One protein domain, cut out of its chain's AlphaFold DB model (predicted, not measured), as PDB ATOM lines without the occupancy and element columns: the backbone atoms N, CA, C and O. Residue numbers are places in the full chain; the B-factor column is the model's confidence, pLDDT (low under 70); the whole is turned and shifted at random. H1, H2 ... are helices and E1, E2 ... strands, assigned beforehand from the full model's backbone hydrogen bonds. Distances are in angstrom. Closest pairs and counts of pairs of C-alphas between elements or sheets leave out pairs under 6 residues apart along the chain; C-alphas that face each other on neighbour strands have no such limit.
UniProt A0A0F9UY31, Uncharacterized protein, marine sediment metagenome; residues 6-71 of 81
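AT A GLANCE: This is residues 6 to 71 of the 81 residues of an uncharacterized protein of marine sediment metagenome (UniProt A0A0F9UY31). An open, elongated model of two separate strand hairpins and a helical end: the hairpin of E1 and E2 leads into the hairpin of E3 and E4 at one end of the long axis, and the chain then returns through residues 40 to 49 to the short H1 and the longer H2 at the other end. H1 and H2 make a corner, and H2 runs back from it, apart from both hairpins. The printed part has 66 residues, with four named strands followed by two named helices, in the class mixed, helices and strands. The two sheets, E1 - E2 and E3 - E4, are antiparallel. The whole is loose, with a radius of gyration of the C-alphas of 15.2 A and spans of 46 by 26 by 15 A.

HOW THE PARTS SIT: E1, residues 6 to 10, and E2, residues 19 to 24, form an antiparallel hairpin at 146 degrees, with N 7 and O 22 within hydrogen-bond range at 2.9 A. E2 runs on into E3, residues 27 to 31, at 83 degrees. E3 and E4, residues 35 to 39, form an antiparallel hairpin at 142 degrees, with N 29 and O 37 2.8 A apart. H1, residues 50 to 53, and H2, residues 56 to 70, only just touch, with 3 pairs of C-alphas within 8 A, and only at the corner; H2 does so with residues 58 to 59 alone, and the closest C-alphas, of Arg 53 and Leu 59, are 5.2 A apart. In H2, 9 of 11 O i to N i+4 pairs are within hydrogen-bond range; H1 is too short for such a pair.

IN THESE COORDINATES: E1 begins at C-alpha 6, (107.253, 92.724, 72.609), and spans 13.3 A; E2 spans 15.1 A, E3 12.1 A, E4 12.0 A and H1 4.9 A. H2 spans 20.6 A and ends at C-alpha 70, (106.484, 68.910, 68.473).

THE WHOLE: The C-alphas farthest apart, of Gly 33 and Pro 56, are 47.5 A apart. The printed part has no cut, and no link is long. Mean pLDDT of the printed part is 84.8; residues 14, 70 and 71 are under 70.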
ATOM      1  N   ILE A   6     106.591  93.361  71.474       85.69
ATOM      2  CA  ILE A   6     107.253  92.724  72.609       85.69
ATOM      3  C   ILE A   6     106.283  91.724  73.234       85.69
ATOM      4  O   ILE A   6     105.171  92.086  73.612       85.69
ATOM      5  N   THR A   7     106.726  90.478  73.373       85.00
ATOM      6  CA  THR A   7     106.027  89.433  74.121       85.00
ATOM      7  C   THR A   7     106.919  88.870  75.221       85.00
ATOM      8  O   THR A   7     108.146  88.965  75.156       85.00
ATOM      9  N   TYR A   8     106.304  88.288  76.245       85.69
ATOM     10  CA  TYR A   8     107.003  87.711  77.386       85.69
ATOM     11  C   TYR A   8     106.721  86.219  77.463       85.69
ATOM     12  O   TYR A   8     105.566  85.799  77.532       85.69
ATOM     13  N   VAL A   9     107.782  85.419  77.513       85.88
ATOM     14  CA  VAL A   9     107.696  83.968  77.667       85.88
ATOM     15  C   VAL A   9     108.199  83.605  79.049       85.88
ATOM     16  O   VAL A   9     109.339  83.896  79.402       85.88
ATOM     17  N   ARG A  10     107.348  82.989  79.868       86.25
ATOM     18  CA  ARG A  10     107.751  82.535  81.201       86.25
ATOM     19  C   ARG A  10     108.465  81.197  81.107       86.25
ATOM     20  O   ARG A  10     108.094  80.350  80.296       86.25
ATOM     21  N   CYS A  11     109.469  81.008  81.958       87.75
ATOM     22  CA  CYS A  11     110.053  79.693  82.169       87.75
ATOM     23  C   CYS A  11     108.951  78.718  82.607       87.75
ATOM     24  O   CYS A  11     108.154  79.029  83.491       87.75
ATOM     25  N   PHE A  12     108.933  77.538  81.998       82.38
ATOM     26  CA  PHE A  12     107.982  76.460  82.252       82.38
ATOM     27  C   PHE A  12     107.920  76.082  83.734       82.38
ATOM     28  O   PHE A  12     106.868  75.768  84.284       82.38
ATOM     29  N   THR A  13     109.064  76.144  84.403       77.94
ATOM     30  CA  THR A  13     109.151  75.911  85.836       77.94
ATOM     31  C   THR A  13     108.682  77.149  86.592       77.94
ATOM     32  O   THR A  13     109.435  78.101  86.788       77.94
ATOM     33  N   PHE A  14     107.431  77.102  87.063       65.81
ATOM     34  CA  PHE A  14     106.772  78.162  87.843       65.81
ATOM     35  C   PHE A  14     107.565  78.627  89.074       65.81
ATOM     36  O   PHE A  14     107.371  79.742  89.543       65.81
ATOM     37  N   THR A  15     108.488  77.810  89.582       71.88
ATOM     38  CA  THR A  15     109.350  78.149  90.722       71.88
ATOM     39  C   THR A  15     110.512  79.075  90.366       71.88
ATOM     40  O   THR A  15     111.136  79.642  91.254       71.88
ATOM     41  N   CYS A  16     110.818  79.236  89.079       77.69
ATOM     42  CA  CYS A  16     111.973  79.984  88.605       77.69
ATOM     43  C   CYS A  16     111.693  81.486  88.437       77.69
ATOM     44  O   CYS A  16     112.627  82.272  88.491       77.69
ATOM     45  N   ASN A  17     110.436  81.910  88.245       79.56
ATOM     46  CA  ASN A  17     110.020  83.306  87.993       79.56
ATOM     47  C   ASN A  17     110.763  84.067  86.867       79.56
ATOM     48  O   ASN A  17     110.444  85.227  86.613       79.56
ATOM     49  N   PHE A  18     111.689  83.436  86.140       87.19
ATOM     50  CA  PHE A  18     112.351  84.032  84.985       87.19
ATOM     51  C   PHE A  18     111.384  84.166  83.802       87.19
ATOM     52  O   PHE A  18     110.679  83.218  83.434       87.19
ATOM     53  N   SER A  19     111.401  85.339  83.173       85.75
ATOM     54  CA  SER A  19     110.727  85.620  81.910       85.75
ATOM     55  C   SER A  19     111.737  86.070  80.859       85.75
ATOM     56  O   SER A  19     112.647  86.850  81.127       85.75
ATOM     57  N   LEU A  20     111.570  85.559  79.644       86.00
ATOM     58  CA  LEU A  20     112.291  86.000  78.465       86.00
ATOM     59  C   LEU A  20     111.446  87.056  77.754       86.00
ATOM     60  O   LEU A  20     110.282  86.806  77.431       86.00
ATOM     61  N   GLN A  21     112.026  88.222  77.497       88.56
ATOM     62  CA  GLN A  21     111.422  89.223  76.627       88.56
ATOM     63  C   GLN A  21     111.809  88.915  75.180       88.56
ATOM     64  O   GLN A  21     112.992  88.855  74.851       88.56
ATOM     65  N   VAL A  22     110.818  88.721  74.315       86.94
ATOM     66  CA  VAL A  22     111.018  88.364  72.909       86.94
ATOM     67  C   VAL A  22     110.399  89.440  72.031       86.94
ATOM     68  O   VAL A  22     109.243  89.817  72.202       86.94
ATOM     69  N   SER A  23     111.183  89.932  71.081       89.56
ATOM     70  CA  SER A  23     110.704  90.810  70.018       89.56
ATOM     71  C   SER A  23     110.213  89.950  68.859       89.56
ATOM     72  O   SER A  23     111.007  89.237  68.250       89.56
ATOM     73  N   VAL A  24     108.919  90.008  68.553       87.25
ATOM     74  CA  VAL A  24     108.290  89.235  67.477       87.25
ATOM     75  C   VAL A  24     107.740  90.158  66.397       87.25
ATOM     76  O   VAL A  24     107.094  91.168  66.681       87.25
ATOM     77  N   SER A  25     107.983  89.805  65.137       90.19
ATOM     78  CA  SER A  25     107.310  90.455  64.015       90.19
ATOM     79  C   SER A  25     105.853  89.989  63.963       90.19
ATOM     80  O   SER A  25     105.604  88.793  64.148       90.19
ATOM     81  N   PRO A  26     104.885  90.888  63.726       89.12
ATOM     82  CA  PRO A  26     103.499  90.480  63.561       89.12
ATOM     83  C   PRO A  26     103.338  89.623  62.299       89.12
ATOM     84  O   PRO A  26     104.049  89.807  61.309       89.12
ATOM     85  N   VAL A  27     102.397  88.686  62.345       88.69
ATOM     86  CA  VAL A  27     102.084  87.765  61.251       88.69
ATOM     87  C   VAL A  27     100.681  88.041  60.705       88.69
ATOM     88  O   VAL A  27      99.787  88.401  61.476       88.69
ATOM     89  N   PRO A  28     100.461  87.887  59.389       90.75
ATOM     90  CA  PRO A  28      99.138  88.028  58.797       90.75
ATOM     91  C   PRO A  28      98.243  86.849  59.203       90.75
ATOM     92  O   PRO A  28      98.571  85.690  58.959       90.75
ATOM     93  N   VAL A  29      97.098  87.152  59.809       90.12
ATOM     94  CA  VAL A  29      96.091  86.188  60.258       90.12
ATOM     95  C   VAL A  29      94.739  86.586  59.683       90.12
ATOM     96  O   VAL A  29      94.342  87.749  59.757       90.12
ATOM     97  N   TYR A  30      94.022  85.622  59.111       93.44
ATOM     98  CA  TYR A  30      92.650  85.839  58.668       93.44
ATOM     99  C   TYR A  30      91.687  85.648  59.841       93.44
ATOM    100  O   TYR A  30      91.580  84.549  60.388       93.44
ATOM    101  N   VAL A  31      90.987  86.715  60.220       89.50
ATOM    102  CA  VAL A  31      89.982  86.703  61.285       89.50
ATOM    103  C   VAL A  31      88.588  86.687  60.644       89.50
ATOM    104  O   VAL A  31      88.249  87.616  59.901       89.50
ATOM    105  N   PRO A  32      87.760  85.649  60.883       92.19
ATOM    106  CA  PRO A  32      86.413  85.579  60.321       92.19
ATOM    107  C   PRO A  32      85.587  86.824  60.672       92.19
ATOM    108  O   PRO A  32      85.446  87.163  61.840       92.19
ATOM    109  N   GLY A  33      85.047  87.506  59.660       93.75
ATOM    110  CA  GLY A  33      84.244  88.726  59.829       93.75
ATOM    111  C   GLY A  33      85.038  90.036  59.921       93.75
ATOM    112  O   GLY A  33      84.462  91.090  59.681       93.75
ATOM    113  N   GLU A  34      86.347  89.984  60.180       90.62
ATOM    114  CA  GLU A  34      87.204  91.178  60.304       90.62
ATOM    115  C   GLU A  34      88.282  91.264  59.206       90.62
ATOM    116  O   GLU A  34      88.888  92.315  59.005       90.62
ATOM    117  N   GLY A  35      88.509  90.178  58.460       92.88
ATOM    118  CA  GLY A  35      89.454  90.133  57.344       92.88
ATOM    119  C   GLY A  35      90.897  89.867  57.779       92.88
ATOM    120  O   GLY A  35      91.151  89.201  58.782       92.88
ATOM    121  N   LEU A  36      91.861  90.326  56.976       93.38
ATOM    122  CA  LEU A  36      93.286  90.108  57.229       93.38
ATOM    123  C   LEU A  36      93.813  91.103  58.271       93.38
ATOM    124  O   LEU A  36      93.730  92.312  58.064       93.38
ATOM    125  N   GLN A  37      94.416  90.599  59.345       91.38
ATOM    126  CA  GLN A  37      95.026  91.409  60.400       91.38
ATOM    127  C   GLN A  37      96.467  90.997  60.677       91.38
ATOM    128  O   GLN A  37      96.825  89.828  60.570       91.38
ATOM    129  N   LEU A  38      97.293  91.965  61.076       89.44
ATOM    130  CA  LEU A  38      98.652  91.725  61.555       89.44
ATOM    131  C   LEU A  38      98.627  91.542  63.073       89.44
ATOM    132  O   LEU A  38      98.445  92.504  63.817       89.44
ATOM    133  N   LEU A  39      98.811  90.304  63.529       86.19
ATOM    134  CA  LEU A  39      98.728  89.939  64.942       86.19
ATOM    135  C   LEU A  39     100.066  89.391  65.453       86.19
ATOM    136  O   LEU A  39     100.812  88.780  64.684       86.19
ATOM    137  N   PRO A  40     100.390  89.566  66.745       84.44
ATOM    138  CA  PRO A  40     101.546  88.901  67.326       84.44
ATOM    139  C   PRO A  40     101.394  87.377  67.213       84.44
ATOM    140  O   PRO A  40     100.320  86.843  67.522       84.44
ATOM    141  N   PRO A  41     102.450  86.652  66.804       84.12
ATOM    142  CA  PRO A  41     102.408  85.201  66.756       84.12
ATOM    143  C   PRO A  41     102.204  84.627  68.162       84.12
ATOM    144  O   PRO A  41     102.816  85.071  69.137       84.12
ATOM    145  N   ARG A  42     101.353  83.601  68.268       80.56
ATOM    146  CA  ARG A  42     101.200  82.837  69.510       80.56
ATOM    147  C   ARG A  42     102.355  81.853  69.643       80.56
ATOM    148  O   ARG A  42     102.539  80.984  68.795       80.56
ATOM    149  N   LEU A  43     103.111  81.974  70.727       78.88
ATOM    150  CA  LEU A  43     104.178  81.040  71.067       78.88
ATOM    151  C   LEU A  43     103.561  79.839  71.789       78.88
ATOM    152  O   LEU A  43     103.012  79.991  72.877       78.88
ATOM    153  N   ALA A  44     103.599  78.670  71.148       72.50
ATOM    154  CA  ALA A  44     102.971  77.454  71.667       72.50
ATOM    155  C   ALA A  44     103.915  76.621  72.551       72.50
ATOM    156  O   ALA A  44     103.480  76.051  73.545       72.50
ATOM    157  N   ALA A  45     105.206  76.561  72.217       73.94
ATOM    158  CA  ALA A  45     106.150  75.706  72.927       73.94
ATOM    159  C   ALA A  45     106.576  76.305  74.286       73.94
ATOM    160  O   ALA A  45     106.848  77.509  74.366       73.94
ATOM    161  N   PRO A  46     106.694  75.481  75.345       78.38
ATOM    162  CA  PRO A  46     107.203  75.931  76.631       78.38
ATOM    163  C   PRO A  46     108.699  76.270  76.541       78.38
ATOM    164  O   PRO A  46     109.477  75.588  75.876       78.38
ATOM    165  N   PHE A  47     109.106  77.327  77.242       85.75
ATOM    166  CA  PHE A  47     110.499  77.763  77.366       85.75
ATOM    167  C   PHE A  47     111.098  77.259  78.681       85.75
ATOM    168  O   PHE A  47     110.453  77.350  79.722       85.75
ATOM    169  N   ILE A  48     112.345  76.787  78.673       88.56
ATOM    170  CA  ILE A  48     113.116  76.503  79.892       88.56
ATOM    171  C   ILE A  48     114.371  77.377  79.912       88.56
ATOM    172  O   ILE A  48     115.151  77.374  78.962       88.56
ATOM    173  N   CYS A  49     114.560  78.142  80.989       88.50
ATOM    174  CA  CYS A  49     115.743  78.985  81.147       88.50
ATOM    175  C   CYS A  49     116.994  78.155  81.476       88.50
ATOM    176  O   CYS A  49     116.899  77.015  81.936       88.50
ATOM    177  N   GLU A  50     118.173  78.748  81.299       86.50
ATOM    178  CA  GLU A  50     119.459  78.078  81.536       86.50
ATOM    179  C   GLU A  50     119.627  77.592  82.980       86.50
ATOM    180  O   GLU A  50     120.129  76.493  83.203       86.50
ATOM    181  N   VAL A  51     119.121  78.354  83.956       88.38
ATOM    182  CA  VAL A  51     119.175  77.979  85.377       88.38
ATOM    183  C   VAL A  51     118.394  76.689  85.628       88.38
ATOM    184  O   VAL A  51     118.920  75.742  86.203       88.38
ATOM    185  N   CYS A  52     117.150  76.601  85.148       88.88
ATOM    186  CA  CYS A  52     116.343  75.391  85.314       88.88
ATOM    187  C   CYS A  52     116.779  74.241  84.414       88.88
ATOM    188  O   CYS A  52     116.507  73.088  84.741       88.88
ATOM    189  N   ARG A  53     117.469  74.528  83.309       87.31
ATOM    190  CA  ARG A  53     118.073  73.506  82.454       87.31
ATOM    191  C   ARG A  53     119.201  72.752  83.166       87.31
ATOM    192  O   ARG A  53     119.407  71.583  82.854       87.31
ATOM    193  N   ALA A  54     119.889  73.383  84.120       88.88
ATOM    194  CA  ALA A  54     120.927  72.735  84.923       88.88
ATOM    195  C   ALA A  54     120.375  71.668  85.890       88.88
ATOM    196  O   ALA A  54     121.124  70.810  86.348       88.88
ATOM    197  N   GLU A  55     119.071  71.687  86.184       89.75
ATOM    198  CA  GLU A  55     118.424  70.723  87.073       89.75
ATOM    199  C   GLU A  55     117.792  69.567  86.268       89.75
ATOM    200  O   GLU A  55     116.795  69.781  85.566       89.75
ATOM    201  N   PRO A  56     118.291  68.319  86.390       87.31
ATOM    202  CA  PRO A  56     117.857  67.199  85.546       87.31
ATOM    203  C   PRO A  56     116.351  66.921  85.609       87.31
ATOM    204  O   PRO A  56     115.717  66.655  84.588       87.31
ATOM    205  N   THR A  57     115.755  67.028  86.799       88.56
ATOM    206  CA  THR A  57     114.320  66.800  87.021       88.56
ATOM    207  C   THR A  57     113.463  67.831  86.288       88.56
ATOM    208  O   THR A  57     112.473  67.479  85.648       88.56
ATOM    209  N   LYS A  58     113.865  69.107  86.334       86.62
ATOM    210  CA  LYS A  58     113.166  70.207  85.659       86.62
ATOM    211  C   LYS A  58     113.312  70.106  84.146       86.62
ATOM    212  O   LYS A  58     112.342  70.319  83.424       86.62
ATOM    213  N   LEU A  59     114.500  69.728  83.676       86.81
ATOM    214  CA  LEU A  59     114.765  69.499  82.262       86.81
ATOM    215  C   LEU A  59     113.926  68.346  81.700       86.81
ATOM    216  O   LEU A  59     113.346  68.491  80.626       86.81
ATOM    217  N   LYS A  60     113.829  67.222  82.419       86.38
ATOM    218  CA  LYS A  60     113.006  66.081  82.000       86.38
ATOM    219  C   LYS A  60     111.531  66.474  81.872       86.38
ATOM    220  O   LYS A  60     110.948  66.257  80.814       86.38
ATOM    221  N   ALA A  61     110.970  67.123  82.894       86.19
ATOM    222  CA  ALA A  61     109.580  67.584  82.877       86.19
ATOM    223  C   ALA A  61     109.309  68.586  81.740       86.19
ATOM    224  O   ALA A  61     108.294  68.496  81.054       86.19
ATOM    225  N   ALA A  62     110.237  69.519  81.496       84.88
ATOM    226  CA  ALA A  62     110.116  70.454  80.383       84.88
ATOM    227  C   ALA A  62     110.154  69.747  79.019       84.88
ATOM    228  O   ALA A  62     109.364  70.092  78.147       84.88
ATOM    229  N   ARG A  63     111.026  68.743  78.828       83.94
ATOM    230  CA  ARG A  63     111.082  67.953  77.583       83.94
ATOM    231  C   ARG A  63     109.783  67.189  77.337       83.94
ATOM    232  O   ARG A  63     109.267  67.246  76.226       83.94
ATOM    233  N   GLU A  64     109.243  66.528  78.359       84.94
ATOM    234  CA  GLU A  64     107.961  65.814  78.274       84.94
ATOM    235  C   GLU A  64     106.816  66.738  77.834       84.94
ATOM    236  O   GLU A  64     106.016  66.359  76.979       84.94
ATOM    237  N   GLU A  65     106.770  67.972  78.343       83.81
ATOM    238  CA  GLU A  65     105.790  68.956  77.875       83.81
ATOM    239  C   GLU A  65     106.079  69.487  76.475       83.81
ATOM    240  O   GLU A  65     105.152  69.626  75.682       83.81
ATOM    241  N   MET A  66     107.344  69.751  76.132       80.75
ATOM    242  CA  MET A  66     107.706  70.173  74.775       80.75
ATOM    243  C   MET A  66     107.243  69.148  73.734       80.75
ATOM    244  O   MET A  66     106.683  69.549  72.716       80.75
ATOM    245  N   PHE A  67     107.381  67.843  74.003       79.62
ATOM    246  CA  PHE A  67     106.954  66.778  73.086       79.62
ATOM    247  C   PHE A  67     105.457  66.788  72.759       79.62
ATOM    248  O   PHE A  67     105.074  66.344  71.678       79.62
ATOM    249  N   LYS A  68     104.600  67.365  73.609       80.19
ATOM    250  CA  LYS A  68     103.177  67.542  73.271       80.19
ATOM    251  C   LYS A  68     102.954  68.523  72.115       80.19
ATOM    252  O   LYS A  68     101.920  68.449  71.459       80.19
ATOM    253  N   TYR A  69     103.907  69.422  71.862       74.12
ATOM    254  CA  TYR A  69     103.821  70.442  70.813       74.12
ATOM    255  C   TYR A  69     104.548  70.052  69.525       74.12
ATOM    256  O   TYR A  69     104.111  70.446  68.448       74.12
ATOM    257  N   ILE A  70     105.651  69.307  69.627       69.06
ATOM    258  CA  ILE A  70     106.484  68.910  68.473       69.06
ATOM    259  C   ILE A  70     106.176  67.491  67.972       69.06
ATOM    260  O   ILE A  70     106.609  67.130  66.882       69.06
ATOM    261  N   GLY A  71     105.412  66.704  68.736       63.84
ATOM    262  CA  GLY A  71     105.290  65.260  68.533       63.84
ATOM    263  C   GLY A  71     106.458  64.499  69.179       63.84
ATOM    264  O   GLY A  71     107.408  65.124  69.658       63.84
TER     265      GLY A  71